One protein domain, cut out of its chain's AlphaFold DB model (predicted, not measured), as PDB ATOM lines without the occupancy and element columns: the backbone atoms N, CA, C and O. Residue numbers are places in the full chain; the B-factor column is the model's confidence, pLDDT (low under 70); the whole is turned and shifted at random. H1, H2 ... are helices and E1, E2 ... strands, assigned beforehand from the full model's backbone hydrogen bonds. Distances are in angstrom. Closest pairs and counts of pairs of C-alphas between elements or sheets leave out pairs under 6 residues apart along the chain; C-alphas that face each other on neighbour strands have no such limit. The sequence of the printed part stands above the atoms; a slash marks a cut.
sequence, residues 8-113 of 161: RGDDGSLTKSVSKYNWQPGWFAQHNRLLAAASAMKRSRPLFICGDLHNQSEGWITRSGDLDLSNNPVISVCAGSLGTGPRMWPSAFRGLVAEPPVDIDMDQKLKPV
ATOM      1  N   ARG A   8      41.814  39.419  35.513       87.56
ATOM      2  CA  ARG A   8      41.967  40.867  35.665       87.56
ATOM      3  C   ARG A   8      43.341  41.170  36.276       87.56
ATOM      4  O   ARG A   8      43.649  40.644  37.342       87.56
ATOM      5  N   GLY A   9      44.146  41.978  35.593       87.56
ATOM      6  CA  GLY A   9      45.413  42.503  36.098       87.56
ATOM      7  C   GLY A   9      45.220  43.687  37.048       87.56
ATOM      8  O   GLY A   9      44.127  44.248  37.151       87.56
ATOM      9  N   ASP A  10      46.302  44.085  37.718       86.94
ATOM     10  CA  ASP A  10      46.312  45.202  38.678       86.94
ATOM     11  C   ASP A  10      46.010  46.560  38.023       86.94
ATOM     12  O   ASP A  10      45.515  47.479  38.673       86.94
ATOM     13  N   ASP A  11      46.272  46.680  36.722       87.31
ATOM     14  CA  ASP A  11      45.944  47.845  35.896       87.31
ATOM     15  C   ASP A  11      44.459  47.907  35.500       87.31
ATOM     16  O   ASP A  11      44.017  48.854  34.849       87.31
ATOM     17  N   GLY A  12      43.679  46.894  35.883       84.31
ATOM     18  CA  GLY A  12      42.286  46.776  35.510       84.31
ATOM     19  C   GLY A  12      42.071  46.370  34.051       84.31
ATOM     20  O   GLY A  12      40.997  46.647  33.536       84.31
ATOM     21  N   SER A  13      43.017  45.709  33.392       86.56
ATOM     22  CA  SER A  13      42.808  45.104  32.066       86.56
ATOM     23  C   SER A  13      42.793  43.577  32.155       86.56
ATOM     24  O   SER A  13      43.267  43.001  33.137       86.56
ATOM     25  N   LEU A  14      42.241  42.882  31.155       89.88
ATOM     26  CA  LEU A  14      42.436  41.433  31.055       89.88
ATOM     27  C   LEU A  14      43.872  41.110  30.648       89.88
ATOM     28  O   LEU A  14      44.451  41.743  29.765       89.88
ATOM     29  N   THR A  15      44.439  40.092  31.284       90.06
ATOM     30  CA  THR A  15      45.785  39.604  30.999       90.06
ATOM     31  C   THR A  15      45.859  38.086  31.094       90.06
ATOM     32  O   THR A  15      45.140  37.446  31.862       90.06
ATOM     33  N   LYS A  16      46.797  37.515  30.334       92.25
ATOM     34  CA  LYS A  16      47.208  36.105  30.402       92.25
ATOM     35  C   LYS A  16      48.600  35.929  31.015       92.25
ATOM     36  O   LYS A  16      49.147  34.830  30.977       92.25
ATOM     37  N   SER A  17      49.206  37.002  31.536       91.19
ATOM     38  CA  SER A  17      50.553  36.967  32.130       91.19
ATOM     39  C   SER A  17      50.623  36.138  33.414       91.19
ATOM     40  O   SER A  17      51.703  35.705  33.809       91.19
ATOM     41  N   VAL A  18      49.478  35.896  34.051       91.25
ATOM     42  CA  VAL A  18      49.347  35.083  35.257       91.25
ATOM     43  C   VAL A  18      48.501  33.861  34.933       91.25
ATOM     44  O   VAL A  18      47.420  33.972  34.356       91.25
ATOM     45  N   SER A  19      48.981  32.681  35.324       91.38
ATOM     46  CA  SER A  19      48.229  31.444  35.136       91.38
ATOM     47  C   SER A  19      46.961  31.446  35.980       91.38
ATOM     48  O   SER A  19      46.996  31.514  37.209       91.38
ATOM     49  N   LYS A  20      45.827  31.317  35.302       92.75
ATOM     50  CA  LYS A  20      44.522  31.215  35.934       92.75
ATOM     51  C   LYS A  20      44.345  29.878  36.638       92.75
ATOM     52  O   LYS A  20      44.514  28.816  36.039       92.75
ATOM     53  N   TYR A  21      43.976  29.939  37.914       92.31
ATOM     54  CA  TYR A  21      43.823  28.759  38.756       92.31
ATOM     55  C   TYR A  21      42.868  27.729  38.132       92.31
ATOM     56  O   TYR A  21      41.736  28.052  37.776       92.31
ATOM     57  N   ASN A  22      43.341  26.485  38.009       93.06
ATOM     58  CA  ASN A  22      42.633  25.336  37.429       93.06
ATOM     59  C   ASN A  22      42.119  25.500  35.991       93.06
ATOM     60  O   ASN A  22      41.411  24.611  35.507       93.06
ATOM     61  N   TRP A  23      42.485  26.568  35.281       95.06
ATOM     62  CA  TRP A  23      42.092  26.715  33.886       95.06
ATOM     63  C   TRP A  23      42.745  25.644  33.014       95.06
ATOM     64  O   TRP A  23      43.932  25.351  33.153       95.06
ATOM     65  N   GLN A  24      41.957  25.054  32.114       95.06
ATOM     66  CA  GLN A  24      42.416  24.001  31.216       95.06
ATOM     67  C   GLN A  24      42.408  24.496  29.765       95.06
ATOM     68  O   GLN A  24      41.360  24.941  29.286       95.06
ATOM     69  N   PRO A  25      43.507  24.326  29.004       94.62
ATOM     70  CA  PRO A  25      43.568  24.755  27.602       94.62
ATOM     71  C   PRO A  25      42.534  24.053  26.712       94.62
ATOM     72  O   PRO A  25      42.107  24.596  25.691       94.62
ATOM     73  N   GLY A  26      42.061  22.873  27.126       96.50
ATOM     74  CA  GLY A  26      40.979  22.152  26.457       96.50
ATOM     75  C   GLY A  26      39.658  22.927  26.385       96.50
ATOM     76  O   GLY A  26      38.885  22.702  25.453       96.50
ATOM     77  N   TRP A  27      39.401  23.862  27.309       95.94
ATOM     78  CA  TRP A  27      38.206  24.708  27.263       95.94
ATOM     79  C   TRP A  27      38.275  25.676  26.084       95.94
ATOM     80  O   TRP A  27      37.382  25.661  25.240       95.94
ATOM     81  N   PHE A  28      39.367  26.430  25.938       96.44
ATOM     82  CA  PHE A  28      39.546  27.310  24.781       96.44
ATOM     83  C   PHE A  28      39.588  26.531  23.459       96.44
ATOM     84  O   PHE A  28      38.954  26.923  22.481       96.44
ATOM     85  N   ALA A  29      40.225  25.356  23.439       96.94
ATOM     86  CA  ALA A  29      40.210  24.484  22.264       96.94
ATOM     87  C   ALA A  29      38.792  23.994  21.901       96.94
ATOM     88  O   ALA A  29      38.451  23.866  20.725       96.94
ATOM     89  N   GLN A  30      37.938  23.711  22.890       97.19
ATOM     90  CA  GLN A  30      36.527  23.388  22.658       97.19
ATOM     91  C   GLN A  30      35.752  24.603  22.136       97.19
ATOM     92  O   GLN A  30      34.983  24.451  21.188       97.19
ATOM     93  N   HIS A  31      35.976  25.791  22.699       96.62
ATOM     94  CA  HIS A  31      35.377  27.034  22.207       96.62
ATOM     95  C   HIS A  31      35.720  27.273  20.730       96.62
ATOM     96  O   HIS A  31      34.820  27.431  19.906       96.62
ATOM     97  N   ASN A  32      37.001  27.171  20.362       97.69
ATOM     98  CA  ASN A  32      37.451  27.345  18.979       97.69
ATOM     99  C   ASN A  32      36.839  26.316  18.025       97.69
ATOM    100  O   ASN A  32      36.477  26.670  16.906       97.69
ATOM    101  N   ARG A  33      36.649  25.062  18.459       97.94
ATOM    102  CA  ARG A  33      35.939  24.054  17.653       97.94
ATOM    103  C   ARG A  33      34.488  24.450  17.376       97.94
ATOM    104  O   ARG A  33      34.025  24.271  16.250       97.94
ATOM    105  N   LEU A  34      33.783  25.005  18.365       97.31
ATOM    106  CA  LEU A  34      32.408  25.488  18.191       97.31
ATOM    107  C   LEU A  34      32.351  26.707  17.264       97.31
ATOM    108  O   LEU A  34      31.517  26.735  16.361       97.31
ATOM    109  N   LEU A  35      33.257  27.674  17.435       97.38
ATOM    110  CA  LEU A  35      33.325  28.854  16.570       97.38
ATOM    111  C   LEU A  35      33.663  28.493  15.121       97.38
ATOM    112  O   LEU A  35      33.005  28.979  14.204       97.38
ATOM    113  N   ALA A  36      34.637  27.605  14.908       97.69
ATOM    114  CA  ALA A  36      35.015  27.143  13.575       97.69
ATOM    115  C   ALA A  36      33.846  26.432  12.882       97.69
ATOM    116  O   ALA A  36      33.527  26.736  11.733       97.69
ATOM    117  N   ALA A  37      33.164  25.525  13.592       97.06
ATOM    118  CA  ALA A  37      31.986  24.842  13.065       97.06
ATOM    119  C   ALA A  37      30.863  25.832  12.720       97.06
ATOM    120  O   ALA A  37      30.244  25.716  11.661       97.06
ATOM    121  N   ALA A  38      30.634  26.828  13.578       96.38
ATOM    122  CA  ALA A  38      29.611  27.837  13.361       96.38
ATOM    123  C   ALA A  38      29.933  28.723  12.143       96.38
ATOM    124  O   ALA A  38      29.093  28.904  11.262       96.38
ATOM    125  N   SER A  39      31.164  29.218  12.039       95.69
ATOM    126  CA  SER A  39      31.615  30.047  10.914       95.69
ATOM    127  C   SER A  39      31.688  29.281   9.588       95.69
ATOM    128  O   SER A  39      31.448  29.847   8.521       95.69
ATOM    129  N   ALA A  40      31.901  27.963   9.620       94.81
ATOM    130  CA  ALA A  40      31.836  27.121   8.427       94.81
ATOM    131  C   ALA A  40      30.410  26.958   7.857       94.81
ATOM    132  O   ALA A  40      30.251  26.467   6.731       94.81
ATOM    133  N   MET A  41      29.359  27.363   8.582       90.69
ATOM    134  CA  MET A  41      27.981  27.283   8.095       90.69
ATOM    135  C   MET A  41      27.745  28.258   6.931       90.69
ATOM    136  O   MET A  41      27.643  29.468   7.107       90.69
ATOM    137  N   LYS A  42      27.617  27.726   5.709       81.56
ATOM    138  CA  LYS A  42      27.479  28.533   4.477       81.56
ATOM    139  C   LYS A  42      26.055  29.025   4.189       81.56
ATOM    140  O   LYS A  42      25.880  29.947   3.396       81.56
ATOM    141  N   ARG A  43      25.045  28.374   4.775       79.56
ATOM    142  CA  ARG A  43      23.613  28.568   4.462       79.56
ATOM    143  C   ARG A  43      22.807  29.198   5.600       79.56
ATOM    144  O   ARG A  43      21.599  29.352   5.477       79.56
ATOM    145  N   SER A  44      23.461  29.543   6.699       79.88
ATOM    146  CA  SER A  44      22.863  30.197   7.860       79.88
ATOM    147  C   SER A  44      23.828  31.251   8.387       79.88
ATOM    148  O   SER A  44      24.992  31.300   7.985       79.88
ATOM    149  N   ARG A  45      23.338  32.121   9.271       85.88
ATOM    150  CA  ARG A  45      24.199  33.008  10.050       85.88
ATOM    151  C   ARG A  45      24.486  32.349  11.397       85.88
ATOM    152  O   ARG A  45      23.526  31.989  12.076       85.88
ATOM    153  N   PRO A  46      25.757  32.169  11.786       90.44
ATOM    154  CA  PRO A  46      26.083  31.659  13.108       90.44
ATOM    155  C   PRO A  46      25.659  32.663  14.182       90.44
ATOM    156  O   PRO A  46      26.140  33.793  14.202       90.44
ATOM    157  N   LEU A  47      24.752  32.235  15.058       94.75
ATOM    158  CA  LEU A  47      24.203  33.024  16.154       94.75
ATOM    159  C   LEU A  47      24.215  32.190  17.435       94.75
ATOM    160  O   LEU A  47      23.632  31.107  17.473       94.75
ATOM    161  N   PHE A  48      24.829  32.722  18.486       96.44
ATOM    162  CA  PHE A  48      24.748  32.207  19.848       96.44
ATOM    163  C   PHE A  48      24.051  33.226  20.743       96.44
ATOM    164  O   PHE A  48      24.434  34.394  20.773       96.44
ATOM    165  N   ILE A  49      23.041  32.772  21.483       96.44
ATOM    166  CA  ILE A  49      22.346  33.560  22.501       96.44
ATOM    167  C   ILE A  49      22.641  32.914  23.853       96.44
ATOM    168  O   ILE A  49      22.421  31.715  24.032       96.44
ATOM    169  N   CYS A  50      23.185  33.684  24.790       93.06
ATOM    170  CA  CYS A  50      23.637  33.203  26.094       93.06
ATOM    171  C   CYS A  50      23.178  34.133  27.230       93.06
ATOM    172  O   CYS A  50      22.679  35.231  26.989       93.06
ATOM    173  N   GLY A  51      23.332  33.674  28.474       91.44
ATOM    174  CA  GLY A  51      23.055  34.434  29.699       91.44
ATOM    175  C   GLY A  51      24.270  34.447  30.632       91.44
ATOM    176  O   GLY A  51      25.391  34.621  30.167       91.44
ATOM    177  N   ASP A  52      24.049  34.224  31.932       90.50
ATOM    178  CA  ASP A  52      25.065  34.142  33.011       90.50
ATOM    179  C   ASP A  52      25.786  35.462  33.350       90.50
ATOM    180  O   ASP A  52      25.908  35.813  34.520       90.50
ATOM    181  N   LEU A  53      26.175  36.270  32.360       89.62
ATOM    182  CA  LEU A  53      26.990  37.477  32.574       89.62
ATOM    183  C   LEU A  53      26.269  38.653  33.258       89.62
ATOM    184  O   LEU A  53      26.883  39.701  33.464       89.62
ATOM    185  N   HIS A  54      24.985  38.507  33.606       93.56
ATOM    186  CA  HIS A  54      24.174  39.543  34.264       93.56
ATOM    187  C   HIS A  54      24.202  40.897  33.525       93.56
ATOM    188  O   HIS A  54      24.246  41.959  34.136       93.56
ATOM    189  N   ASN A  55      24.194  40.869  32.196       93.69
ATOM    190  CA  ASN A  55      24.089  42.053  31.350       93.69
ATOM    191  C   ASN A  55      23.473  41.679  30.000       93.69
ATOM    192  O   ASN A  55      23.403  40.497  29.659       93.69
ATOM    193  N   GLN A  56      23.048  42.682  29.244       96.44
ATOM    194  CA  GLN A  56      22.713  42.543  27.832       96.44
ATOM    195  C   GLN A  56      23.850  43.073  26.970       96.44
ATOM    196  O   GLN A  56      24.361  44.156  27.232       96.44
ATOM    197  N   SER A  57      24.236  42.337  25.937       96.75
ATOM    198  CA  SER A  57      25.298  42.759  25.024       96.75
ATOM    199  C   SER A  57      25.164  42.060  23.684       96.75
ATOM    200  O   SER A  57      24.538  41.004  23.583       96.75
ATOM    201  N   GLU A  58      25.823  42.596  22.665       97.44
ATOM    202  CA  GLU A  58      25.924  41.930  21.373       97.44
ATOM    203  C   GLU A  58      27.275  42.229  20.711       97.44
ATOM    204  O   GLU A  58      27.825  43.332  20.825       97.44
ATOM    205  N   GLY A  59      27.797  41.255  19.975       97.25
ATOM    206  CA  GLY A  59      29.027  41.440  19.223       97.25
ATOM    207  C   GLY A  59      29.278  40.348  18.201       97.25
ATOM    208  O   GLY A  59      28.678  39.271  18.240       97.25
ATOM    209  N   TRP A  60      30.129  40.662  17.233       97.50
ATOM    210  CA  TRP A  60      30.494  39.754  16.150       97.50
ATOM    211  C   TRP A  60      31.936  39.318  16.363       97.50
ATOM    212  O   TRP A  60      32.847  40.139  16.295       97.50
ATOM    213  N   ILE A  61      32.138  38.035  16.644       98.06
ATOM    214  CA  ILE A  61      33.466  37.458  16.841       98.06
ATOM    215  C   ILE A  61      34.112  37.285  15.469       98.06
ATOM    216  O   ILE A  61      33.654  36.470  14.661       98.06
ATOM    217  N   THR A  62      35.165  38.055  15.214       98.06
ATOM    218  CA  THR A  62      35.911  38.059  13.948       98.06
ATOM    219  C   THR A  62      37.219  37.280  14.037       98.06
ATOM    220  O   THR A  62      37.720  36.840  13.004       98.06
ATOM    221  N   ARG A  63      37.740  37.040  15.248       98.44
ATOM    222  CA  ARG A  63      38.913  36.188  15.491       98.44
ATOM    223  C   ARG A  63      38.842  35.518  16.863       98.44
ATOM    224  O   ARG A  63      38.332  36.112  17.811       98.44
ATOM    225  N   SER A  64      39.389  34.304  16.974       97.75
ATOM    226  CA  SER A  64      39.635  33.630  18.256       97.75
ATOM    227  C   SER A  64      40.984  32.908  18.265       97.75
ATOM    228  O   SER A  64      41.133  31.848  17.655       97.75
ATOM    229  N   GLY A  65      41.986  33.469  18.945       96.12
ATOM    230  CA  GLY A  65      43.376  33.013  18.830       96.12
ATOM    231  C   GLY A  65      43.840  33.101  17.372       96.12
ATOM    232  O   GLY A  65      43.732  34.161  16.759       96.12
ATOM    233  N   ASP A  66      44.277  31.982  16.797       96.75
ATOM    234  CA  ASP A  66      44.700  31.901  15.389       96.75
ATOM    235  C   ASP A  66      43.539  31.656  14.404       96.75
ATOM    236  O   ASP A  66      43.746  31.570  13.193       96.75
ATOM    237  N   LEU A  67      42.305  31.504  14.899       97.75
ATOM    238  CA  LEU A  67      41.137  31.247  14.062       97.75
ATOM    239  C   LEU A  67      40.599  32.555  13.471       97.75
ATOM    240  O   LEU A  67      40.000  33.355  14.191       97.75
ATOM    241  N   ASP A  68      40.772  32.735  12.162       97.62
ATOM    242  CA  ASP A  68      40.163  33.826  11.396       97.62
ATOM    243  C   ASP A  68      38.701  33.505  11.046       97.62
ATOM    244  O   ASP A  68      38.397  32.515  10.374       97.62
ATOM    245  N   LEU A  69      37.791  34.357  11.518       97.00
ATOM    246  CA  LEU A  69      36.344  34.255  11.321       97.00
ATOM    247  C   LEU A  69      35.797  35.432  10.505       97.00
ATOM    248  O   LEU A  69      34.585  35.529  10.313       97.00
ATOM    249  N   SER A  70      36.658  36.327  10.014       95.38
ATOM    250  CA  SER A  70      36.272  37.594   9.374       95.38
ATOM    251  C   SER A  70      35.349  37.417   8.162       95.38
ATOM    252  O   SER A  70      34.462  38.236   7.931       95.38
ATOM    253  N   ASN A  71      35.484  36.304   7.434       92.94
ATOM    254  CA  ASN A  71      34.635  35.966   6.287       92.94
ATOM    255  C   ASN A  71      33.195  35.576   6.669       92.94
ATOM    256  O   ASN A  71      32.274  35.749   5.866       92.94
ATOM    257  N   ASN A  72      32.985  35.010   7.861       94.31
ATOM    258  CA  ASN A  72      31.661  34.666   8.386       94.31
ATOM    259  C   ASN A  72      31.663  34.759   9.925       94.31
ATOM    260  O   ASN A  72      31.754  33.723  10.597       94.31
ATOM    261  N   PRO A  73      31.608  35.985  10.480       96.06
ATOM    262  CA  PRO A  73      31.758  36.209  11.916       96.06
ATOM    263  C   PRO A  73      30.674  35.501  12.726       96.06
ATOM    264  O   PRO A  73      29.512  35.460  12.312       96.06
ATOM    265  N   VAL A  74      31.035  34.985  13.903       97.56
ATOM    266  CA  VAL A  74      30.071  34.357  14.820       97.56
ATOM    267  C   VAL A  74      29.389  35.435  15.648       97.56
ATOM    268  O   VAL A  74      30.040  36.159  16.400       97.56
ATOM    269  N   ILE A  75      28.072  35.549  15.517       97.12
ATOM    270  CA  ILE A  75      27.281  36.549  16.234       97.12
ATOM    271  C   ILE A  75      26.987  36.010  17.630       97.12
ATOM    272  O   ILE A  75      26.458  34.909  17.774       97.12
ATOM    273  N   SER A  76      27.318  36.784  18.658       97.00
ATOM    274  CA  SER A  76      27.063  36.445  20.054       97.00
ATOM    275  C   SER A  76      26.193  37.516  20.700       97.00
ATOM    276  O   SER A  76      26.486  38.709  20.609       97.00
ATOM    277  N   VAL A  77      25.114  37.080  21.342       97.69
ATOM    278  CA  VAL A  77      24.163  37.917  22.072       97.69
ATOM    279  C   VAL A  77      24.093  37.433  23.514       97.69
ATOM    280  O   VAL A  77      23.853  36.254  23.768       97.69
ATOM    281  N   CYS A  78      24.250  38.349  24.464       96.06
ATOM    282  CA  CYS A  78      23.910  38.117  25.859       96.06
ATOM    283  C   CYS A  78      22.507  38.680  26.111       96.06
ATOM    284  O   CYS A  78      22.279  39.879  25.955       96.06
ATOM    285  N   ALA A  79      21.557  37.813  26.460       95.00
ATOM    286  CA  ALA A  79      20.135  38.152  26.547       95.00
ATOM    287  C   ALA A  79      19.756  38.962  27.798       95.00
ATOM    288  O   ALA A  79      18.663  39.534  27.852       95.00
ATOM    289  N   GLY A  80      20.650  39.050  28.786       85.31
ATOM    290  CA  GLY A  80      20.358  39.687  30.069       85.31
ATOM    291  C   GLY A  80      19.976  38.710  31.167       85.31
ATOM    292  O   GLY A  80      19.864  37.503  30.965       85.31
ATOM    293  N   SER A  81      19.795  39.272  32.357       89.25
ATOM    294  CA  SER A  81      19.205  38.587  33.504       89.25
ATOM    295  C   SER A  81      17.782  39.088  33.709       89.25
ATOM    296  O   SER A  81      17.511  40.258  33.474       89.25
ATOM    297  N   LEU A  82      16.884  38.238  34.202       87.75
ATOM    298  CA  LEU A  82      15.528  38.657  34.567       87.75
ATOM    299  C   LEU A  82      15.463  39.350  35.939       87.75
ATOM    300  O   LEU A  82      14.518  40.088  36.196       87.75
ATOM    301  N   GLY A  83      16.435  39.112  36.829       85.00
ATOM    302  CA  GLY A  83      16.283  39.417  38.258       85.00
ATOM    303  C   GLY A  83      17.586  39.652  39.018       85.00
ATOM    304  O   GLY A  83      17.732  39.225  40.160       85.00
ATOM    305  N   THR A  84      18.554  40.321  38.401       86.94
ATOM    306  CA  THR A  84      19.770  40.779  39.074       86.94
ATOM    307  C   THR A  84      19.471  42.019  39.922       86.94
ATOM    308  O   THR A  84      18.982  43.039  39.435       86.94
ATOM    309  N   GLY A  85      19.765  41.929  41.221       84.75
ATOM    310  CA  GLY A  85      19.639  43.052  42.150       84.75
ATOM    311  C   GLY A  85      20.809  44.049  42.054       84.75
ATOM    312  O   GLY A  85      21.874  43.695  41.544       84.75
ATOM    313  N   PRO A  86      20.683  45.268  42.617       83.25
ATOM    314  CA  PRO A  86      21.681  46.343  42.503       83.25
ATOM    315  C   PRO A  86      23.118  45.989  42.915       83.25
ATOM    316  O   PRO A  86      24.059  46.605  42.427       83.25
ATOM    317  N   ARG A  87      23.307  45.002  43.799       86.12
ATOM    318  CA  ARG A  87      24.631  44.555  44.275       86.12
ATOM    319  C   ARG A  87      25.201  43.359  43.512       86.12
ATOM    320  O   ARG A  87      26.320  42.953  43.789       86.12
ATOM    321  N   MET A  88      24.433  42.785  42.587       87.44
ATOM    322  CA  MET A  88      24.773  41.549  41.873       87.44
ATOM    323  C   MET A  88      25.150  41.792  40.406       87.44
ATOM    324  O   MET A  88      25.357  40.840  39.649       87.44
ATOM    325  N   TRP A  89      25.236  43.061  40.002       91.25
ATOM    326  CA  TRP A  89      25.821  43.456  38.726       91.25
ATOM    327  C   TRP A  89      27.330  43.209  38.740       91.25
ATOM    328  O   TRP A  89      27.950  43.429  39.783       91.25
ATOM    329  N   PRO A  90      27.943  42.795  37.620       87.50
ATOM    330  CA  PRO A  90      29.394  42.683  37.513       87.50
ATOM    331  C   PRO A  90      30.125  43.935  38.013       87.50
ATOM    332  O   PRO A  90      31.036  43.815  38.836       87.50
ATOM    333  N   SER A  91      29.670  45.129  37.620       89.44
ATOM    334  CA  SER A  91      30.293  46.393  38.029       89.44
ATOM    335  C   SER A  91      30.219  46.626  39.539       89.44
ATOM    336  O   SER A  91      31.188  47.073  40.141       89.44
ATOM    337  N   ALA A  92      29.100  46.270  40.173       88.38
ATOM    338  CA  ALA A  92      28.890  46.464  41.604       88.38
ATOM    339  C   ALA A  92      29.584  45.388  42.452       88.38
ATOM    340  O   ALA A  92      30.156  45.695  43.493       88.38
ATOM    341  N   PHE A  93      29.523  44.127  42.020       85.94
ATOM    342  CA  PHE A  93      30.044  42.987  42.776       85.94
ATOM    343  C   PHE A  93      31.552  42.801  42.592       85.94
ATOM    344  O   PHE A  93      32.238  42.362  43.511       85.94
ATOM    345  N   ARG A  94      32.066  43.104  41.396       82.88
ATOM    346  CA  ARG A  94      33.460  42.840  41.003       82.88
ATOM    347  C   ARG A  94      34.236  44.101  40.622       82.88
ATOM    348  O   ARG A  94      35.422  43.994  40.339       82.88
ATOM    349  N   GLY A  95      33.596  45.273  40.583       84.50
ATOM    350  CA  GLY A  95      34.247  46.517  40.156       84.50
ATOM    351  C   GLY A  95      34.577  46.561  38.660       84.50
ATOM    352  O   GLY A  95      35.401  47.372  38.248       84.50
ATOM    353  N   LEU A  96      33.982  45.680  37.847       84.31
ATOM    354  CA  LEU A  96      34.321  45.510  36.431       84.31
ATOM    355  C   LEU A  96      33.088  45.242  35.571       84.31
ATOM    356  O   LEU A  96      32.147  44.579  35.996       84.31
ATOM    357  N   VAL A  97      33.118  45.738  34.338       85.75
ATOM    358  CA  VAL A  97      32.109  45.455  33.308       85.75
ATOM    359  C   VAL A  97      32.639  44.340  32.409       85.75
ATOM    360  O   VAL A  97      33.849  44.204  32.247       85.75
ATOM    361  N   ALA A  98      31.745  43.524  31.848       87.88
ATOM    362  CA  ALA A  98      32.140  42.475  30.914       87.88
ATOM    363  C   ALA A  98      32.893  43.052  29.699       87.88
ATOM    364  O   ALA A  98      32.549  44.111  29.177       87.88
ATOM    365  N   GLU A  99      33.899  42.330  29.225       90.06
ATOM    366  CA  GLU A  99      34.688  42.705  28.054       90.06
ATOM    367  C   GLU A  99      35.111  41.448  27.281       90.06
ATOM    368  O   GLU A  99      35.151  40.359  27.867       90.06
ATOM    369  N   PRO A 100      35.380  41.558  25.968       93.38
ATOM    370  CA  PRO A 100      35.956  40.456  25.214       93.38
ATOM    371  C   PRO A 100      37.309  40.025  25.816       93.38
ATOM    372  O   PRO A 100      38.118  40.886  26.160       93.38
ATOM    373  N   PRO A 101      37.578  38.713  25.937       93.69
ATOM    374  CA  PRO A 101      38.898  38.194  26.305       93.69
ATOM    375  C   PRO A 101      39.984  38.633  25.321       93.69
ATOM    376  O   PRO A 101      39.692  38.826  24.144       93.69
ATOM    377  N   VAL A 102      41.249  38.687  25.749       93.50
ATOM    378  CA  VAL A 102      42.357  39.200  24.916       93.50
ATOM    379  C   VAL A 102      42.588  38.398  23.631       93.50
ATOM    380  O   VAL A 102      43.096  38.927  22.646       93.50
ATOM    381  N   ASP A 103      42.222  37.115  23.625       95.50
ATOM    382  CA  ASP A 103      42.336  36.256  22.441       95.50
ATOM    383  C   ASP A 103      41.133  36.346  21.498       95.50
ATOM    384  O   ASP A 103      41.141  35.700  20.451       95.50
ATOM    385  N   ILE A 104      40.114  37.129  21.845       96.62
ATOM    386  CA  ILE A 104      38.895  37.308  21.064       96.62
ATOM    387  C   ILE A 104      38.865  38.716  20.479       96.62
ATOM    388  O   ILE A 104      38.688  39.690  21.206       96.62
ATOM    389  N   ASP A 105      38.916  38.808  19.150       97.69
ATOM    390  CA  ASP A 105      38.526  40.049  18.485       97.69
ATOM    391  C   ASP A 105      37.019  40.018  18.265       97.69
ATOM    392  O   ASP A 105      36.471  39.122  17.609       97.69
ATOM    393  N   MET A 106      36.345  41.010  18.837       97.31
ATOM    394  CA  MET A 106      34.905  41.166  18.735       97.31
ATOM    395  C   MET A 106      34.552  42.596  18.350       97.31
ATOM    396  O   MET A 106      34.875  43.549  19.056       97.31
ATOM    397  N   ASP A 107      33.800  42.732  17.263       97.25
ATOM    398  CA  ASP A 107      33.122  43.972  16.904       97.25
ATOM    399  C   ASP A 107      31.857  44.099  17.767       97.25
ATOM    400  O   ASP A 107      30.811  43.513  17.467       97.25
ATOM    401  N   GLN A 108      31.986  44.782  18.908       96.56
ATOM    402  CA  GLN A 108      30.891  44.991  19.855       96.56
ATOM    403  C   GLN A 108      29.911  46.034  19.315       96.56
ATOM    404  O   GLN A 108      30.213  47.227  19.273       96.56
ATOM    405  N   LYS A 109      28.706  45.589  18.952       96.75
ATOM    406  CA  LYS A 109      27.638  46.469  18.453       96.75
ATOM    407  C   LYS A 109      26.787  47.049  19.587       96.75
ATOM    408  O   LYS A 109      26.371  48.201  19.511       96.75
ATOM    409  N   LEU A 110      26.644  46.299  20.681       96.94
ATOM    410  CA  LEU A 110      26.016  46.718  21.929       96.94
ATOM    411  C   LEU A 110      26.969  46.376  23.073       96.94
ATOM    412  O   LEU A 110      27.163  45.207  23.418       96.94
ATOM    413  N   LYS A 111      27.568  47.414  23.664       96.00
ATOM    414  CA  LYS A 111      28.361  47.275  24.892       96.00
ATOM    415  C   LYS A 111      27.478  46.745  26.032       96.00
ATOM    416  O   LYS A 111      26.276  46.995  26.003       96.00
ATOM    417  N   PRO A 112      28.045  46.069  27.045       95.06
ATOM    418  CA  PRO A 112      27.260  45.522  28.147       95.06
ATOM    419  C   PRO A 112      26.369  46.550  28.846       95.06
ATOM    420  O   PRO A 112      26.831  47.582  29.330       95.06
ATOM    421  N   VAL A 113      25.083  46.223  28.926       95.25
ATOM    422  CA  VAL A 113      24.037  46.980  29.607       95.25
ATOM    423  C   VAL A 113      23.608  46.194  30.840       95.25
ATOM    424  O   VAL A 113      22.998  45.129  30.750       95.25
TER     425      VAL A 113
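Overview. This is residues 8 to 113 of the 161 residues of an uncharacterized protein of Spirochaetes bacterium (UniProt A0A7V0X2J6). A twisted sheet of four strands forms a wall, and the one long helix, H1, packs beside its strands rather than over them, near the start of E3 and the end of E2. Loops fill much of the rest: residues 8 to 24 lead into H1 without a named element, and the small helix H2 sits away from the sheet on the excursion between E3 and E4. The printed part has 106 residues, with H1, E1, E2, E3, H2 and E4 along it; under half of them are in named elements, and the class is mixed, helices and strands. The sheet is mixed, in the order E1, E3, E2, E4. The whole is compact, with a radius of gyration of the C-alphas of 14.9 A, and spans 43 by 33 by 21 A.

Along the chain. Begin at C-alpha 8, at (41.967, 40.867, 35.665), and pass to C-alpha 25 at (43.568, 24.755, 27.602), where H1 starts; it covers residues 25 to 39 over 21.2 A. E1 is residues 47 to 50. E2, residues 56 to 64, is 21.4 A long and bends by 66 degrees at residue 61. E3 is residues 74 to 79, 15.8 A long, and H2 is residues 90 to 94. E4, residues 104 to 113, is 19.7 A long, bends by 88 degrees at residue 109 and ends at C-alpha 113, (24.037, 46.980, 29.607).

Arrangement. Look first at the sheet, whose edge strands are E1 and E4. E1 and E3 are parallel at 29 degrees, with N 48 and O 75 at 2.8 A. E3 and E2, a hairpin, are antiparallel at 158 degrees, with N 76 and O 59 at 2.9 A. E2 and E4 are antiparallel at 175 degrees, with N 60 and O 107 at 2.9 A. E3, H2 and E4 make a split strand-helix-strand unit, two strands running the same way with E2 between them, and its crossover is right-handed. H1 is on the sheet but over none of its strands, at a height over the sheet of 4.1 A, only just above the sheet's level; the closest C-alphas of H1 and E3 are those of Ser 39 and Val 74, 6.0 A apart. H2 is not on the sheet, and H1 and H2 are apart. In H1 and H2 every O i to N i+4 pair is within hydrogen-bond range.

Size, cuts and confidence. The two C-alphas farthest apart are those of Asp 10 and Arg 43, at 44.3 A. Residues 21 to 27, of which 25 to 27 belong to H1, stand free. The printed part has no cut; the link from E1 to E2 is tight, and no link is long. The mean pLDDT of the printed part is 92.7, and no printed residue is under 70.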